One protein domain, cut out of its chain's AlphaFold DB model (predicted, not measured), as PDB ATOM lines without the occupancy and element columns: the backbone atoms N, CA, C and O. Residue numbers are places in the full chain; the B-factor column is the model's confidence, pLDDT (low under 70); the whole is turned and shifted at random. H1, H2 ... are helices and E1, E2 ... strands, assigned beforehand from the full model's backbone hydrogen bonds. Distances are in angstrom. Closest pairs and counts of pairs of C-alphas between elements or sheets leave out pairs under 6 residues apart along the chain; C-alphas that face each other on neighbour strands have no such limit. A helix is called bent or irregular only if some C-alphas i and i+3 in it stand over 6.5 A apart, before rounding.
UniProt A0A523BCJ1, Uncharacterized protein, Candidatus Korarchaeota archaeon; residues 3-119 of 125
ATOM      1  N   VAL A   3      50.950 -41.347 -33.869       56.75
ATOM      2  CA  VAL A   3      50.845 -39.990 -33.358       56.75
ATOM      3  C   VAL A   3      50.934 -40.090 -31.843       56.75
ATOM      4  O   VAL A   3      50.188 -40.844 -31.214       56.75
ATOM      5  N   VAL A   4      51.896 -39.372 -31.269       59.66
ATOM      6  CA  VAL A   4      51.993 -39.204 -29.823       59.66
ATOM      7  C   VAL A   4      51.527 -37.797 -29.503       59.66
ATOM      8  O   VAL A   4      52.116 -36.812 -29.957       59.66
ATOM      9  N   TRP A   5      50.469 -37.703 -28.712       63.22
ATOM     10  CA  TRP A   5      50.016 -36.430 -28.179       63.22
ATOM     11  C   TRP A   5      50.552 -36.248 -26.780       63.22
ATOM     12  O   TRP A   5      50.396 -37.124 -25.923       63.22
ATOM     13  N   ILE A   6      51.161 -35.085 -26.567       61.88
ATOM     14  CA  ILE A   6      51.568 -34.635 -25.248       61.88
ATOM     15  C   ILE A   6      50.605 -33.534 -24.821       61.88
ATOM     16  O   ILE A   6      50.493 -32.493 -25.476       61.88
ATOM     17  N   VAL A   7      49.875 -33.755 -23.730       64.62
ATOM     18  CA  VAL A   7      48.960 -32.737 -23.205       64.62
ATOM     19  C   VAL A   7      49.779 -31.728 -22.405       64.62
ATOM     20  O   VAL A   7      50.211 -32.002 -21.285       64.62
ATOM     21  N   LYS A   8      49.995 -30.534 -22.973       64.44
ATOM     22  CA  LYS A   8      50.879 -29.493 -22.411       64.44
ATOM     23  C   LYS A   8      50.483 -29.059 -20.994       64.44
ATOM     24  O   LYS A   8      51.342 -28.688 -20.199       64.44
ATOM     25  N   ALA A   9      49.191 -29.137 -20.669       61.00
ATOM     26  CA  ALA A   9      48.674 -28.838 -19.335       61.00
ATOM     27  C   ALA A   9      49.234 -29.780 -18.254       61.00
ATOM     28  O   ALA A   9      49.489 -29.326 -17.145       61.00
ATOM     29  N   VAL A  10      49.497 -31.051 -18.580       62.50
ATOM     30  CA  VAL A  10      50.108 -32.011 -17.642       62.50
ATOM     31  C   VAL A  10      51.552 -31.649 -17.373       62.50
ATOM     32  O   VAL A  10      51.960 -31.594 -16.224       62.50
ATOM     33  N   LYS A  11      52.307 -31.329 -18.428       64.62
ATOM     34  CA  LYS A  11      53.706 -30.913 -18.310       64.62
ATOM     35  C   LYS A  11      53.851 -29.701 -17.386       64.62
ATOM     36  O   LYS A  11      54.622 -29.762 -16.438       64.62
ATOM     37  N   LYS A  12      53.042 -28.657 -17.607       66.12
ATOM     38  CA  LYS A  12      53.020 -27.463 -16.746       66.12
ATOM     39  C   LYS A  12      52.589 -27.773 -15.314       66.12
ATOM     40  O   LYS A  12      53.223 -27.312 -14.378       66.12
ATOM     41  N   TRP A  13      51.534 -28.567 -15.138       65.12
ATOM     42  CA  TRP A  13      51.071 -28.931 -13.802       65.12
ATOM     43  C   TRP A  13      52.151 -29.691 -13.022       65.12
ATOM     44  O   TRP A  13      52.395 -29.363 -11.865       65.12
ATOM     45  N   CYS A  14      52.849 -30.638 -13.659       66.06
ATOM     46  CA  CYS A  14      53.945 -31.366 -13.024       66.06
ATOM     47  C   CYS A  14      55.140 -30.461 -12.693       66.06
ATOM     48  O   CYS A  14      55.712 -30.607 -11.618       66.06
ATOM     49  N   GLU A  15      55.500 -29.527 -13.584       69.38
ATOM     50  CA  GLU A  15      56.542 -28.517 -13.328       69.38
ATOM     51  C   GLU A  15      56.205 -27.639 -12.107       69.38
ATOM     52  O   GLU A  15      57.104 -27.220 -11.382       69.38
ATOM     53  N   GLU A  16      54.920 -27.373 -11.867       70.00
ATOM     54  CA  GLU A  16      54.441 -26.509 -10.783       70.00
ATOM     55  C   GLU A  16      54.142 -27.257  -9.462       70.00
ATOM     56  O   GLU A  16      54.197 -26.632  -8.402       70.00
ATOM     57  N   HIS A  17      53.814 -28.560  -9.496       64.12
ATOM     58  CA  HIS A  17      53.209 -29.272  -8.352       64.12
ATOM     59  C   HIS A  17      53.835 -30.636  -7.983       64.12
ATOM     60  O   HIS A  17      53.413 -31.211  -6.979       64.12
ATOM     61  N   GLY A  18      54.789 -31.190  -8.748       59.19
ATOM     62  CA  GLY A  18      55.196 -32.601  -8.608       59.19
ATOM     63  C   GLY A  18      56.646 -32.871  -8.179       59.19
ATOM     64  O   GLY A  18      57.569 -32.167  -8.584       59.19
ATOM     65  N   ASP A  19      56.844 -33.959  -7.420       63.09
ATOM     66  CA  ASP A  19      58.093 -34.735  -7.434       63.09
ATOM     67  C   ASP A  19      58.137 -35.679  -8.663       63.09
ATOM     68  O   ASP A  19      57.195 -35.725  -9.462       63.09
ATOM     69  N   LEU A  20      59.236 -36.421  -8.840       59.25
ATOM     70  CA  LEU A  20      59.439 -37.331  -9.980       59.25
ATOM     71  C   LEU A  20      58.365 -38.432 -10.105       59.25
ATOM     72  O   LEU A  20      58.013 -38.795 -11.227       59.25
ATOM     73  N   ASP A  21      57.810 -38.928  -8.999       61.41
ATOM     74  CA  ASP A  21      56.835 -40.025  -9.011       61.41
ATOM     75  C   ASP A  21      55.447 -39.523  -9.438       61.41
ATOM     76  O   ASP A  21      54.768 -40.142 -10.265       61.41
ATOM     77  N   CYS A  22      55.049 -38.340  -8.960       64.00
ATOM     78  CA  CYS A  22      53.817 -37.683  -9.403       64.00
ATOM     79  C   CYS A  22      53.923 -37.208 -10.866       64.00
ATOM     80  O   CYS A  22      52.933 -37.261 -11.605       64.00
ATOM     81  N   TYR A  23      55.125 -36.837 -11.332       65.19
ATOM     82  CA  TYR A  23      55.392 -36.588 -12.751       65.19
ATOM     83  C   TYR A  23      55.152 -37.840 -13.603       65.19
ATOM     84  O   TYR A  23      54.415 -37.771 -14.591       65.19
ATOM     85  N   ASP A  24      55.726 -38.985 -13.224       66.75
ATOM     86  CA  ASP A  24      55.594 -40.230 -13.984       66.75
ATOM     87  C   ASP A  24      54.149 -40.741 -13.996       66.75
ATOM     88  O   ASP A  24      53.637 -41.155 -15.044       66.75
ATOM     89  N   GLU A  25      53.441 -40.655 -12.867       68.56
ATOM     90  CA  GLU A  25      52.043 -41.065 -12.799       68.56
ATOM     91  C   GLU A  25      51.139 -40.156 -13.646       68.56
ATOM     92  O   GLU A  25      50.347 -40.657 -14.457       68.56
ATOM     93  N   ALA A  26      51.267 -38.835 -13.502       64.81
ATOM     94  CA  ALA A  26      50.462 -37.876 -14.249       64.81
ATOM     95  C   ALA A  26      50.776 -37.923 -15.753       64.81
ATOM     96  O   ALA A  26      49.864 -37.918 -16.584       64.81
ATOM     97  N   SER A  27      52.051 -38.057 -16.120       66.50
ATOM     98  CA  SER A  27      52.484 -38.189 -17.512       66.50
ATOM     99  C   SER A  27      51.956 -39.476 -18.149       66.50
ATOM    100  O   SER A  27      51.392 -39.442 -19.245       66.50
ATOM    101  N   ARG A  28      52.021 -40.608 -17.434       67.69
ATOM    102  CA  ARG A  28      51.484 -41.892 -17.906       67.69
ATOM    103  C   ARG A  28      49.963 -41.884 -18.047       67.69
ATOM    104  O   ARG A  28      49.442 -42.473 -18.988       67.69
ATOM    105  N   ARG A  29      49.247 -41.279 -17.096       63.19
ATOM    106  CA  ARG A  29      47.774 -41.298 -17.073       63.19
ATOM    107  C   ARG A  29      47.153 -40.242 -17.982       63.19
ATOM    108  O   ARG A  29      46.071 -40.468 -18.516       63.19
ATOM    109  N   PHE A  30      47.817 -39.104 -18.143       62.53
ATOM    110  CA  PHE A  30      47.209 -37.930 -18.758       62.53
ATOM    111  C   PHE A  30      48.129 -37.188 -19.731       62.53
ATOM    112  O   PHE A  30      47.638 -36.498 -20.623       62.53
ATOM    113  N   GLY A  31      49.448 -37.293 -19.555       60.91
ATOM    114  CA  GLY A  31      50.421 -36.479 -20.279       60.91
ATOM    115  C   GLY A  31      50.827 -37.026 -21.637       60.91
ATOM    116  O   GLY A  31      51.130 -36.214 -22.502       60.91
ATOM    117  N   ARG A  32      50.807 -38.347 -21.857       65.75
ATOM    118  CA  ARG A  32      51.260 -38.971 -23.109       65.75
ATOM    119  C   ARG A  32      50.269 -40.008 -23.628       65.75
ATOM    120  O   ARG A  32      50.164 -41.106 -23.089       65.75
ATOM    121  N   TRP A  33      49.608 -39.684 -24.734       66.75
ATOM    122  CA  TRP A  33      48.710 -40.598 -25.438       66.75
ATOM    123  C   TRP A  33      49.335 -41.051 -26.745       66.75
ATOM    124  O   TRP A  33      49.789 -40.233 -27.540       66.75
ATOM    125  N   ILE A  34      49.350 -42.363 -26.968       65.31
ATOM    126  CA  ILE A  34      49.893 -42.967 -28.181       65.31
ATOM    127  C   ILE A  34      48.732 -43.535 -28.983       65.31
ATOM    128  O   ILE A  34      48.039 -44.444 -28.526       65.31
ATOM    129  N   HIS A  35      48.552 -43.039 -30.199       68.19
ATOM    130  CA  HIS A  35      47.606 -43.596 -31.150       68.19
ATOM    131  C   HIS A  35      48.316 -44.005 -32.424       68.19
ATOM    132  O   HIS A  35      48.977 -43.205 -33.085       68.19
ATOM    133  N   SER A  36      48.156 -45.273 -32.776       67.88
ATOM    134  CA  SER A  36      48.701 -45.824 -34.006       67.88
ATOM    135  C   SER A  36      47.575 -46.079 -34.995       67.88
ATOM    136  O   SER A  36      46.654 -46.846 -34.718       67.88
ATOM    137  N   ALA A  37      47.679 -45.459 -36.163       69.56
ATOM    138  CA  ALA A  37      46.759 -45.624 -37.277       69.56
ATOM    139  C   ALA A  37      47.537 -45.643 -38.601       69.56
ATOM    140  O   ALA A  37      48.683 -45.188 -38.693       69.56
ATOM    141  N   SER A  38      46.957 -46.227 -39.650       74.88
ATOM    142  CA  SER A  38      47.566 -46.128 -40.981       74.88
ATOM    143  C   SER A  38      47.519 -44.668 -41.462       74.88
ATOM    144  O   SER A  38      46.624 -43.928 -41.062       74.88
ATOM    145  N   TYR A  39      48.459 -44.243 -42.322       71.88
ATOM    146  CA  TYR A  39      48.429 -42.887 -42.903       71.88
ATOM    147  C   TYR A  39      47.068 -42.602 -43.563       71.88
ATOM    148  O   TYR A  39      46.483 -41.544 -43.350       71.88
ATOM    149  N   GLY A  40      46.538 -43.583 -44.306       77.38
ATOM    150  CA  GLY A  40      45.233 -43.479 -44.960       77.38
ATOM    151  C   GLY A  40      44.088 -43.297 -43.966       77.38
ATOM    152  O   GLY A  40      43.278 -42.399 -44.138       77.38
ATOM    153  N   SER A  41      44.071 -44.074 -42.881       79.44
ATOM    154  CA  SER A  41      43.023 -43.982 -41.856       79.44
ATOM    155  C   SER A  41      43.058 -42.656 -41.091       79.44
ATOM    156  O   SER A  41      42.003 -42.126 -40.755       79.44
ATOM    157  N   CYS A  42      44.248 -42.100 -40.832       79.06
ATOM    158  CA  CYS A  42      44.395 -40.769 -40.236       79.06
ATOM    159  C   CYS A  42      43.811 -39.679 -41.144       79.06
ATOM    160  O   CYS A  42      43.035 -38.842 -40.685       79.06
ATOM    161  N   PHE A  43      44.177 -39.705 -42.428       81.50
ATOM    162  CA  PHE A  43      43.736 -38.706 -43.399       81.50
ATOM    163  C   PHE A  43      42.223 -38.771 -43.617       81.50
ATOM    164  O   PHE A  43      41.537 -37.759 -43.528       81.50
ATOM    165  N   GLU A  44      41.692 -39.978 -43.791       87.12
ATOM    166  CA  GLU A  44      40.263 -40.212 -43.962       87.12
ATOM    167  C   GLU A  44      39.441 -39.759 -42.749       87.12
ATOM    168  O   GLU A  44      38.392 -39.127 -42.898       87.12
ATOM    169  N   LEU A  45      39.916 -40.040 -41.532       85.44
ATOM    170  CA  LEU A  45      39.252 -39.567 -40.321       85.44
ATOM    171  C   LEU A  45      39.287 -38.033 -40.230       85.44
ATOM    172  O   LEU A  45      38.267 -37.428 -39.900       85.44
ATOM    173  N   SER A  46      40.421 -37.415 -40.574       85.06
ATOM    174  CA  SER A  46      40.575 -35.957 -40.612       85.06
ATOM    175  C   SER A  46      39.600 -35.308 -41.596       85.06
ATOM    176  O   SER A  46      38.882 -34.387 -41.212       85.06
ATOM    177  N   GLU A  47      39.507 -35.812 -42.831       87.56
ATOM    178  CA  GLU A  47      38.583 -35.286 -43.848       87.56
ATOM    179  C   GLU A  47      37.120 -35.404 -43.409       87.56
ATOM    180  O   GLU A  47      36.318 -34.490 -43.610       87.56
ATOM    181  N   ARG A  48      36.746 -36.524 -42.778       89.94
ATOM    182  CA  ARG A  48      35.379 -36.730 -42.279       89.94
ATOM    183  C   ARG A  48      35.029 -35.762 -41.152       89.94
ATOM    184  O   ARG A  48      33.915 -35.234 -41.130       89.94
ATOM    185  N   VAL A  49      35.965 -35.513 -40.238       88.06
ATOM    186  CA  VAL A  49      35.789 -34.537 -39.153       88.06
ATOM    187  C   VAL A  49      35.716 -33.116 -39.703       88.06
ATOM    188  O   VAL A  49      34.813 -32.369 -39.329       88.06
ATOM    189  N   GLU A  50      36.602 -32.754 -40.629       88.50
ATOM    190  CA  GLU A  50      36.587 -31.450 -41.293       88.50
ATOM    191  C   GLU A  50      35.258 -31.217 -42.021       88.50
ATOM    192  O   GLU A  50      34.613 -30.187 -41.825       88.50
ATOM    193  N   LYS A  51      34.773 -32.216 -42.767       89.75
ATOM    194  CA  LYS A  51      33.475 -32.163 -43.448       89.75
ATOM    195  C   LYS A  51      32.307 -31.969 -42.477       89.75
ATOM    196  O   LYS A  51      31.370 -31.241 -42.795       89.75
ATOM    197  N   TYR A  52      32.344 -32.611 -41.309       90.12
ATOM    198  CA  TYR A  52      31.308 -32.459 -40.284       90.12
ATOM    199  C   TYR A  52      31.322 -31.059 -39.648       90.12
ATOM    200  O   TYR A  52      30.276 -30.438 -39.427       90.12
ATOM    201  N   LEU A  53      32.512 -30.543 -39.339       88.44
ATOM    202  CA  LEU A  53      32.668 -29.242 -38.694       88.44
ATOM    203  C   LEU A  53      32.416 -28.085 -39.666       88.44
ATOM    204  O   LEU A  53      31.826 -27.072 -39.267       88.44
ATOM    205  N   GLY A  54      32.788 -28.253 -40.935       87.88
ATOM    206  CA  GLY A  54      32.719 -27.222 -41.961       87.88
ATOM    207  C   GLY A  54      33.482 -25.966 -41.518       87.88
ATOM    208  O   GLY A  54      34.571 -26.084 -40.960       87.88
ATOM    209  N   PRO A  55      32.910 -24.756 -41.661       83.31
ATOM    210  CA  PRO A  55      33.590 -23.509 -41.296       83.31
ATOM    211  C   PRO A  55      33.794 -23.321 -39.782       83.31
ATOM    212  O   PRO A  55      34.366 -22.321 -39.362       83.31
ATOM    213  N   ARG A  56      33.285 -24.239 -38.945       83.38
ATOM    214  CA  ARG A  56      33.412 -24.168 -37.480       83.38
ATOM    215  C   ARG A  56      34.721 -24.768 -36.969       83.38
ATOM    216  O   ARG A  56      35.055 -24.539 -35.811       83.38
ATOM    217  N   GLY A  57      35.399 -25.586 -37.775       76.94
ATOM    218  CA  GLY A  57      36.654 -26.231 -37.398       76.94
ATOM    219  C   GLY A  57      37.859 -25.416 -37.857       76.94
ATOM    220  O   GLY A  57      37.857 -24.912 -38.975       76.94
ATOM    221  N   ASP A  58      38.890 -25.322 -37.016       77.88
ATOM    222  CA  ASP A  58      40.205 -24.828 -37.431       77.88
ATOM    223  C   ASP A  58      41.003 -25.985 -38.071       77.88
ATOM    224  O   ASP A  58      41.385 -26.923 -37.359       77.88
ATOM    225  N   PRO A  59      41.294 -25.941 -39.385       70.00
ATOM    226  CA  PRO A  59      41.995 -27.020 -40.086       70.00
ATOM    227  C   PRO A  59      43.387 -27.318 -39.515       70.00
ATOM    228  O   PRO A  59      43.824 -28.470 -39.509       70.00
ATOM    229  N   ILE A  60      44.086 -26.299 -39.000       68.81
ATOM    230  CA  ILE A  60      45.432 -26.441 -38.429       68.81
ATOM    231  C   ILE A  60      45.362 -27.231 -37.126       68.81
ATOM    232  O   ILE A  60      46.233 -28.060 -36.848       68.81
ATOM    233  N   VAL A  61      44.327 -26.989 -36.322       70.50
ATOM    234  CA  VAL A  61      44.133 -27.721 -35.073       70.50
ATOM    235  C   VAL A  61      43.737 -29.164 -35.363       70.50
ATOM    236  O   VAL A  61      44.344 -30.071 -34.799       70.50
ATOM    237  N   LEU A  62      42.816 -29.399 -36.303       70.38
ATOM    238  CA  LEU A  62      42.412 -30.750 -36.709       70.38
ATOM    239  C   LEU A  62      43.614 -31.586 -37.174       70.38
ATOM    240  O   LEU A  62      43.826 -32.686 -36.670       70.38
ATOM    241  N   LEU A  63      44.479 -31.038 -38.030       68.62
ATOM    242  CA  LEU A  63      45.696 -31.717 -38.492       68.62
ATOM    243  C   LEU A  63      46.585 -32.227 -37.346       68.62
ATOM    244  O   LEU A  63      47.113 -33.339 -37.427       68.62
ATOM    245  N   LYS A  64      46.710 -31.465 -36.252       70.62
ATOM    246  CA  LYS A  64      47.489 -31.865 -35.065       70.62
ATOM    247  C   LYS A  64      46.874 -33.057 -34.320       70.62
ATOM    248  O   LYS A  64      47.615 -33.852 -33.746       70.62
ATOM    249  N   PHE A  65      45.549 -33.213 -34.357       69.50
ATOM    250  CA  PHE A  65      44.818 -34.308 -33.705       69.50
ATOM    251  C   PHE A  65      44.773 -35.614 -34.494       69.50
ATOM    252  O   PHE A  65      44.459 -36.642 -33.907       69.50
ATOM    253  N   PHE A  66      45.050 -35.599 -35.798       72.56
ATOM    254  CA  PHE A  66      44.920 -36.798 -36.639       72.56
ATOM    255  C   PHE A  66      46.240 -37.238 -37.269       72.56
ATOM    256  O   PHE A  66      46.506 -38.435 -37.360       72.56
ATOM    257  N   CYS A  67      47.078 -36.279 -37.673       66.56
ATOM    258  CA  CYS A  67      48.274 -36.514 -38.485       66.56
ATOM    259  C   CYS A  67      49.526 -35.792 -37.949       66.56
ATOM    260  O   CYS A  67      50.504 -35.646 -38.683       66.56
ATOM    261  N   GLY A  68      49.509 -35.320 -36.696       55.91
ATOM    262  CA  GLY A  68      50.632 -34.613 -36.075       55.91
ATOM    263  C   GLY A  68      51.914 -35.455 -36.009       55.91
ATOM    264  O   GLY A  68      51.864 -36.681 -35.911       55.91
ATOM    265  N   ALA A  69      53.070 -34.789 -36.086       53.47
ATOM    266  CA  ALA A  69      54.385 -35.422 -36.004       53.47
ATOM    267  C   ALA A  69      54.584 -36.181 -34.678       53.47
ATOM    268  O   ALA A  69      53.813 -36.015 -33.734       53.47
ATOM    269  N   ILE A  70      55.655 -36.987 -34.647       56.69
ATOM    270  CA  ILE A  70      56.025 -37.996 -33.636       56.69
ATOM    271  C   ILE A  70      55.807 -37.541 -32.186       56.69
ATOM    272  O   ILE A  70      55.502 -38.399 -31.369       56.69
ATOM    273  N   GLU A  71      55.871 -36.241 -31.880       60.56
ATOM    274  CA  GLU A  71      55.355 -35.645 -30.643       60.56
ATOM    275  C   GLU A  71      54.728 -34.276 -30.947       60.56
ATOM    276  O   GLU A  71      55.399 -33.374 -31.453       60.56
ATOM    277  N   THR A  72      53.434 -34.106 -30.661       63.72
ATOM    278  CA  THR A  72      52.748 -32.809 -30.787       63.72
ATOM    279  C   THR A  72      52.211 -32.375 -29.427       63.72
ATOM    280  O   THR A  72      51.419 -33.090 -28.810       63.72
ATOM    281  N   GLU A  73      52.628 -31.192 -28.965       64.88
ATOM    282  CA  GLU A  73      52.024 -30.542 -27.800       64.88
ATOM    283  C   GLU A  73      50.668 -29.943 -28.197       64.88
ATOM    284  O   GLU A  73      50.580 -29.116 -29.112       64.88
ATOM    285  N   LEU A  74      49.608 -30.356 -27.504       67.31
ATOM    286  CA  LEU A  74      48.269 -29.799 -27.685       67.31
ATOM    287  C   LEU A  74      47.968 -28.795 -26.570       67.31
ATOM    288  O   LEU A  74      48.086 -29.111 -25.381       67.31
ATOM    289  N   GLU A  75      47.574 -27.582 -26.959       68.38
ATOM    290  CA  GLU A  75      46.967 -26.620 -26.042       68.38
ATOM    291  C   GLU A  75      45.475 -26.921 -25.924       68.38
ATOM    292  O   GLU A  75      44.796 -27.161 -26.924       68.38
ATOM    293  N   TYR A  76      44.977 -26.944 -24.688       69.00
ATOM    294  CA  TYR A  76      43.569 -27.203 -24.435       69.00
ATOM    295  C   TYR A  76      42.750 -25.941 -24.714       69.00
ATOM    296  O   TYR A  76      42.863 -24.948 -23.996       69.00
ATOM    297  N   ASP A  77      41.900 -26.017 -25.733       77.44
ATOM    298  CA  ASP A  77      40.839 -25.053 -26.010       77.44
ATOM    299  C   ASP A  77      39.491 -25.768 -25.885       77.44
ATOM    300  O   ASP A  77      39.166 -26.671 -26.656       77.44
ATOM    301  N   GLU A  78      38.696 -25.346 -24.904       80.06
ATOM    302  CA  GLU A  78      37.407 -25.946 -24.570       80.06
ATOM    303  C   GLU A  78      36.423 -25.946 -25.745       80.06
ATOM    304  O   GLU A  78      35.702 -26.925 -25.946       80.06
ATOM    305  N   GLN A  79      36.405 -24.884 -26.556       83.56
ATOM    306  CA  GLN A  79      35.502 -24.809 -27.702       83.56
ATOM    307  C   GLN A  79      35.925 -25.799 -28.789       83.56
ATOM    308  O   GLN A  79      35.091 -26.550 -29.303       83.56
ATOM    309  N   THR A  80      37.217 -25.824 -29.108       82.00
ATOM    310  CA  THR A  80      37.794 -26.750 -30.083       82.00
ATOM    311  C   THR A  80      37.591 -28.204 -29.662       82.00
ATOM    312  O   THR A  80      37.112 -29.010 -30.460       82.00
ATOM    313  N   TYR A  81      37.908 -28.550 -28.412       80.69
ATOM    314  CA  TYR A  81      37.787 -29.918 -27.904       80.69
ATOM    315  C   TYR A  81      36.329 -30.382 -27.913       80.69
ATOM    316  O   TYR A  81      36.057 -31.509 -28.328       80.69
ATOM    317  N   ARG A  82      35.376 -29.504 -27.560       86.50
ATOM    318  CA  ARG A  82      33.941 -29.814 -27.642       86.50
ATOM    319  C   ARG A  82      33.504 -30.113 -29.074       86.50
ATOM    320  O   ARG A  82      32.874 -31.138 -29.318       86.50
ATOM    321  N   LEU A  83      33.862 -29.242 -30.021       88.75
ATOM    322  CA  LEU A  83      33.539 -29.426 -31.439       88.75
ATOM    323  C   LEU A  83      34.137 -30.726 -31.986       88.75
ATOM    324  O   LEU A  83      33.448 -31.499 -32.652       88.75
ATOM    325  N   LEU A  84      35.400 -30.995 -31.659       86.81
ATOM    326  CA  LEU A  84      36.094 -32.212 -32.056       86.81
ATOM    327  C   LEU A  84      35.407 -33.460 -31.484       86.81
ATOM    328  O   LEU A  84      35.153 -34.414 -32.218       86.81
ATOM    329  N   LYS A  85      35.048 -33.442 -30.197       89.00
ATOM    330  CA  LYS A  85      34.342 -34.541 -29.528       89.00
ATOM    331  C   LYS A  85      32.992 -34.830 -30.173       89.00
ATOM    332  O   LYS A  85      32.656 -35.996 -30.370       89.00
ATOM    333  N   ASP A  86      32.236 -33.790 -30.516       92.38
ATOM    334  CA  ASP A  86      30.936 -33.925 -31.176       92.38
ATOM    335  C   ASP A  86      31.080 -34.552 -32.572       92.38
ATOM    336  O   ASP A  86      30.354 -35.492 -32.906       92.38
ATOM    337  N   ALA A  87      32.067 -34.107 -33.356       90.81
ATOM    338  CA  ALA A  87      32.363 -34.686 -34.666       90.81
ATOM    339  C   ALA A  87      32.776 -36.163 -34.567       90.81
ATOM    340  O   ALA A  87      32.274 -37.011 -35.304       90.81
ATOM    341  N   LEU A  88      33.659 -36.494 -33.623       91.88
ATOM    342  CA  LEU A  88      34.117 -37.866 -33.415       91.88
ATOM    343  C   LEU A  88      32.991 -38.780 -32.924       91.88
ATOM    344  O   LEU A  88      32.906 -39.919 -33.375       91.88
ATOM    345  N   ARG A  89      32.106 -38.298 -32.040       94.25
ATOM    346  CA  ARG A  89      30.923 -39.057 -31.595       94.25
ATOM    347  C   ARG A  89      30.022 -39.396 -32.766       94.25
ATOM    348  O   ARG A  89      29.674 -40.560 -32.936       94.25
ATOM    349  N   HIS A  90      29.734 -38.406 -33.611       93.88
ATOM    350  CA  HIS A  90      28.963 -38.632 -34.824       93.88
ATOM    351  C   HIS A  90      29.594 -39.735 -35.682       93.88
ATOM    352  O   HIS A  90      28.915 -40.694 -36.028       93.88
ATOM    353  N   LEU A  91      30.900 -39.665 -35.958       91.81
ATOM    354  CA  LEU A  91      31.589 -40.680 -36.764       91.81
ATOM    355  C   LEU A  91      31.637 -42.062 -36.097       91.81
ATOM    356  O   LEU A  91      31.534 -43.077 -36.785       91.81
ATOM    357  N   ALA A  92      31.769 -42.123 -34.772       92.75
ATOM    358  CA  ALA A  92      31.751 -43.377 -34.024       92.75
ATOM    359  C   ALA A  92      30.383 -44.083 -34.081       92.75
ATOM    360  O   ALA A  92      30.333 -45.314 -34.005       92.75
ATOM    361  N   GLU A  93      29.300 -43.315 -34.209       93.31
ATOM    362  CA  GLU A  93      27.919 -43.801 -34.259       93.31
ATOM    363  C   GLU A  93      27.443 -44.103 -35.686       93.31
ATOM    364  O   GLU A  93      26.725 -45.080 -35.887       93.31
ATOM    365  N   THR A  94      27.842 -43.294 -36.673       92.88
ATOM    366  CA  THR A  94      27.289 -43.357 -38.038       92.88
ATOM    367  C   THR A  94      28.187 -44.040 -39.062       92.88
ATOM    368  O   THR A  94      27.700 -44.425 -40.123       92.88
ATOM    369  N   SER A  95      29.486 -44.209 -38.790       90.25
ATOM    370  CA  SER A  95      30.387 -44.837 -39.759       90.25
ATOM    371  C   SER A  95      30.178 -46.352 -39.827       90.25
ATOM    372  O   SER A  95      30.239 -47.052 -38.817       90.25
ATOM    373  N   GLU A  96      30.001 -46.882 -41.038       90.94
ATOM    374  CA  GLU A  96      29.934 -48.331 -41.283       90.94
ATOM    375  C   GLU A  96      31.314 -49.006 -41.156       90.94
ATOM    376  O   GLU A  96      31.423 -50.215 -40.945       90.94
ATOM    377  N   GLU A  97      32.389 -48.219 -41.213       89.69
ATOM    378  CA  GLU A  97      33.758 -48.712 -41.165       89.69
ATOM    379  C   GLU A  97      34.255 -48.875 -39.732       89.69
ATOM    380  O   GLU A  97      34.452 -47.924 -38.973       89.69
ATOM    381  N   THR A  98      34.535 -50.122 -39.361       88.19
ATOM    382  CA  THR A  98      35.014 -50.475 -38.019       88.19
ATOM    383  C   THR A  98      36.311 -49.762 -37.636       88.19
ATOM    384  O   THR A  98      36.460 -49.378 -36.478       88.19
ATOM    385  N   ILE A  99      37.216 -49.538 -38.593       84.69
ATOM    386  CA  ILE A  99      38.488 -48.840 -38.355       84.69
ATOM    387  C   ILE A  99      38.234 -47.375 -37.975       84.69
ATOM    388  O   ILE A  99      38.725 -46.920 -36.942       84.69
ATOM    389  N   ILE A 100      37.398 -46.667 -38.739       86.06
ATOM    390  CA  ILE A 100      37.035 -45.269 -38.471       86.06
ATOM    391  C   ILE A 100      36.331 -45.132 -37.120       86.06
ATOM    392  O   ILE A 100      36.712 -44.281 -36.317       86.06
ATOM    393  N   ARG A 101      35.374 -46.020 -36.807       89.81
ATOM    394  CA  ARG A 101      34.720 -46.030 -35.487       89.81
ATOM    395  C   ARG A 101      35.710 -46.247 -34.345       89.81
ATOM    396  O   ARG A 101      35.601 -45.590 -33.313       89.81
ATOM    397  N   SER A 102      36.645 -47.182 -34.510       85.44
ATOM    398  CA  SER A 102      37.658 -47.493 -33.496       85.44
ATOM    399  C   SER A 102      38.552 -46.284 -33.225       85.44
ATOM    400  O   SER A 102      38.734 -45.886 -32.073       85.44
ATOM    401  N   HIS A 103      39.036 -45.632 -34.285       83.94
ATOM    402  CA  HIS A 103      39.867 -44.442 -34.144       83.94
ATOM    403  C   HIS A 103      39.104 -43.266 -33.530       83.94
ATOM    404  O   HIS A 103      39.627 -42.608 -32.632       83.94
ATOM    405  N   ALA A 104      37.851 -43.050 -33.938       87.06
ATOM    406  CA  ALA A 104      37.013 -42.008 -33.362       87.06
ATOM    407  C   ALA A 104      36.806 -42.200 -31.850       87.06
ATOM    408  O   ALA A 104      36.954 -41.249 -31.084       87.06
ATOM    409  N   LYS A 105      36.547 -43.436 -31.399       87.88
ATOM    410  CA  LYS A 105      36.419 -43.767 -29.968       87.88
ATOM    411  C   LYS A 105      37.705 -43.502 -29.187       87.88
ATOM    412  O   LYS A 105      37.646 -42.844 -28.152       87.88
ATOM    413  N   ALA A 106      38.852 -43.939 -29.707       83.00
ATOM    414  CA  ALA A 106      40.143 -43.708 -29.061       83.00
ATOM    415  C   ALA A 106      40.443 -42.207 -28.879       83.00
ATOM    416  O   ALA A 106      40.943 -41.785 -27.838       83.00
ATOM    417  N   LEU A 107      40.095 -41.378 -29.867       81.44
ATOM    418  CA  LEU A 107      40.269 -39.926 -29.775       81.44
ATOM    419  C   LEU A 107      39.281 -39.264 -28.802       81.44
ATOM    420  O   LEU A 107      39.656 -38.327 -28.100       81.44
ATOM    421  N   ILE A 108      38.039 -39.752 -28.705       87.38
ATOM    422  CA  ILE A 108      37.068 -39.277 -27.700       87.38
ATOM    423  C   ILE A 108      37.580 -39.530 -26.279       87.38
ATOM    424  O   ILE A 108      37.418 -38.671 -25.407       87.38
ATOM    425  N   GLU A 109      38.177 -40.697 -26.033       82.44
ATOM    426  CA  GLU A 109      38.775 -41.030 -24.736       82.44
ATOM    427  C   GLU A 109      39.904 -40.058 -24.392       82.44
ATOM    428  O   GLU A 109      39.892 -39.472 -23.310       82.44
ATOM    429  N   LEU A 110      40.801 -39.785 -25.343       77.31
ATOM    430  CA  LEU A 110      41.880 -38.811 -25.174       77.31
ATOM    431  C   LEU A 110      41.358 -37.412 -24.829       77.31
ATOM    432  O   LEU A 110      41.838 -36.786 -23.885       77.31
ATOM    433  N   ILE A 111      40.356 -36.924 -25.562       79.69
ATOM    434  CA  ILE A 111      39.730 -35.620 -25.298       79.69
ATOM    435  C   ILE A 111      39.106 -35.599 -23.900       79.69
ATOM    436  O   ILE A 111      39.270 -34.628 -23.172       79.69
ATOM    437  N   THR A 112      38.429 -36.677 -23.497       81.12
ATOM    438  CA  THR A 112      37.795 -36.784 -22.171       81.12
ATOM    439  C   THR A 112      38.826 -36.768 -21.043       81.12
ATOM    440  O   THR A 112      38.597 -36.169 -19.994       81.12
ATOM    441  N   VAL A 113      39.978 -37.396 -21.260       75.25
ATOM    442  CA  VAL A 113      41.106 -37.355 -20.326       75.25
ATOM    443  C   VAL A 113      41.692 -35.945 -20.260       75.25
ATOM    444  O   VAL A 113      41.978 -35.445 -19.178       75.25
ATOM    445  N   ALA A 114      41.830 -35.266 -21.399       72.19
ATOM    446  CA  ALA A 114      42.295 -33.884 -21.423       72.19
ATOM    447  C   ALA A 114      41.319 -32.917 -20.725       72.19
ATOM    448  O   ALA A 114      41.755 -31.995 -20.044       72.19
ATOM    449  N   GLU A 115      40.008 -33.142 -20.841       74.12
ATOM    450  CA  GLU A 115      38.975 -32.388 -20.119       74.12
ATOM    451  C   GLU A 115      39.054 -32.611 -18.598       74.12
ATOM    452  O   GLU A 115      38.938 -31.656 -17.828       74.12
ATOM    453  N   SER A 116      39.277 -33.852 -18.144       70.06
ATOM    454  CA  SER A 116      39.328 -34.181 -16.710       70.06
ATOM    455  C   SER A 116      40.566 -33.625 -16.005       70.06
ATOM    456  O   SER A 116      40.518 -33.342 -14.807       70.06
ATOM    457  N   LEU A 117      41.640 -33.332 -16.739       63.66
ATOM    458  CA  LEU A 117      42.780 -32.578 -16.210       63.66
ATOM    459  C   LEU A 117      42.395 -31.194 -15.675       63.66
ATOM    460  O   LEU A 117      42.969 -30.740 -14.686       63.66
ATOM    461  N   LYS A 118      41.383 -30.542 -16.268       57.38
ATOM    462  CA  LYS A 118      40.850 -29.252 -15.791       57.38
ATOM    463  C   LYS A 118      40.202 -29.371 -14.402       57.38
ATOM    464  O   LYS A 118      40.105 -28.373 -13.696       57.38
ATOM    465  N   SER A 119      39.780 -30.577 -13.999       52.38
ATOM    466  CA  SER A 119      39.208 -30.861 -12.670       52.38
ATOM    467  C   SER A 119      40.238 -31.201 -11.580       52.38
ATOM    468  O   SER A 119      39.848 -31.450 -10.444       52.38
TER     469      SER A 119
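AT A GLANCE: This is residues 3 to 119 of the 125 residues of an uncharacterized protein of Candidatus Korarchaeota archaeon (UniProt A0A523BCJ1). A small three-stranded sheet, E2 E1 E3, has H4 and H6 over one face, and the helical hairpin H1 and H2 continues from E1 and E2 to make one end of an elongated body. H3 lies towards the opposite end and packs on H4, H5 and H6, while H5 runs beside H6, off the sheet. The 117 printed residues have six named helices and three named strands, in the order E1 H1 H2 E2 H3 H4 E3 H5 H6; the sheet is mixed and the class is mostly helix. The whole is compact, with a radius of gyration of the C-alphas of 14.4 A, and spans 45 by 26 by 23 A.

HOW THE PARTS SIT: E1, residues 3 to 7, is the inner strand. Its antiparallel neighbour is E2, residues 32 to 36, with N 3 and O 35 2.8 A apart. Its parallel neighbour is E3, residues 72 to 74, with N 6 and O 72 3.0 A apart; both N and O pairs are within hydrogen-bond range. H1, residues 8 to 17, and H2, residues 20 to 31, form a hairpin at a shallow tilt of 23 degrees, their closest C-alphas those of Val 10 and Gly 31, 5.2 A; both only graze the sheet. H3, residues 39 to 56, and H4, residues 59 to 66, form a hairpin at 38 degrees, only just steep, their closest C-alphas those of Cys 42 and Phe 66, 5.4 A. H5, residues 78 to 94, and H6, residues 98 to 117, form a hairpin at a shallow tilt of 28 degrees, their closest C-alphas those of Ala 92 and Arg 101, 4.2 A. H4, over E1 and E3, and H6, over E2 and E1, lie on the same face, each at a height over the sheet of 10.1 A: two layers, helices on one face of a sheet. H6 runs along the strands, at 4 degrees to E1 on the local plane. H3 touches H5 with residues 48 to 53 alone, closest at the C-alphas of Val 49 and Ala 87, 5.6 A. Every O i to N i+4 pair is within hydrogen-bond range in H1, H2, H4, H5 and H6, and 12 of 14 in H3.

IN THESE COORDINATES: E1 begins at C-alpha 3, (50.845, -39.990, -33.358). H3 is 24.6 A long, with a kink of 45 degrees near residue 50, and irregular: C-alphas 52 and 55 are 9.3 A apart. H5 measures 24.2 A. H6, 29.3 A, ends at C-alpha 117, (42.780, -32.578, -16.210).

THE WHOLE: The C-alphas farthest apart, of Asp 19 and Glu 96, are 46.1 A apart. The printed part has no cut, and its links are tight. The mean pLDDT of the printed part is 75.1; 50 residues are under 70, among them 3 to 15, 17 to 37 and 67 to 76.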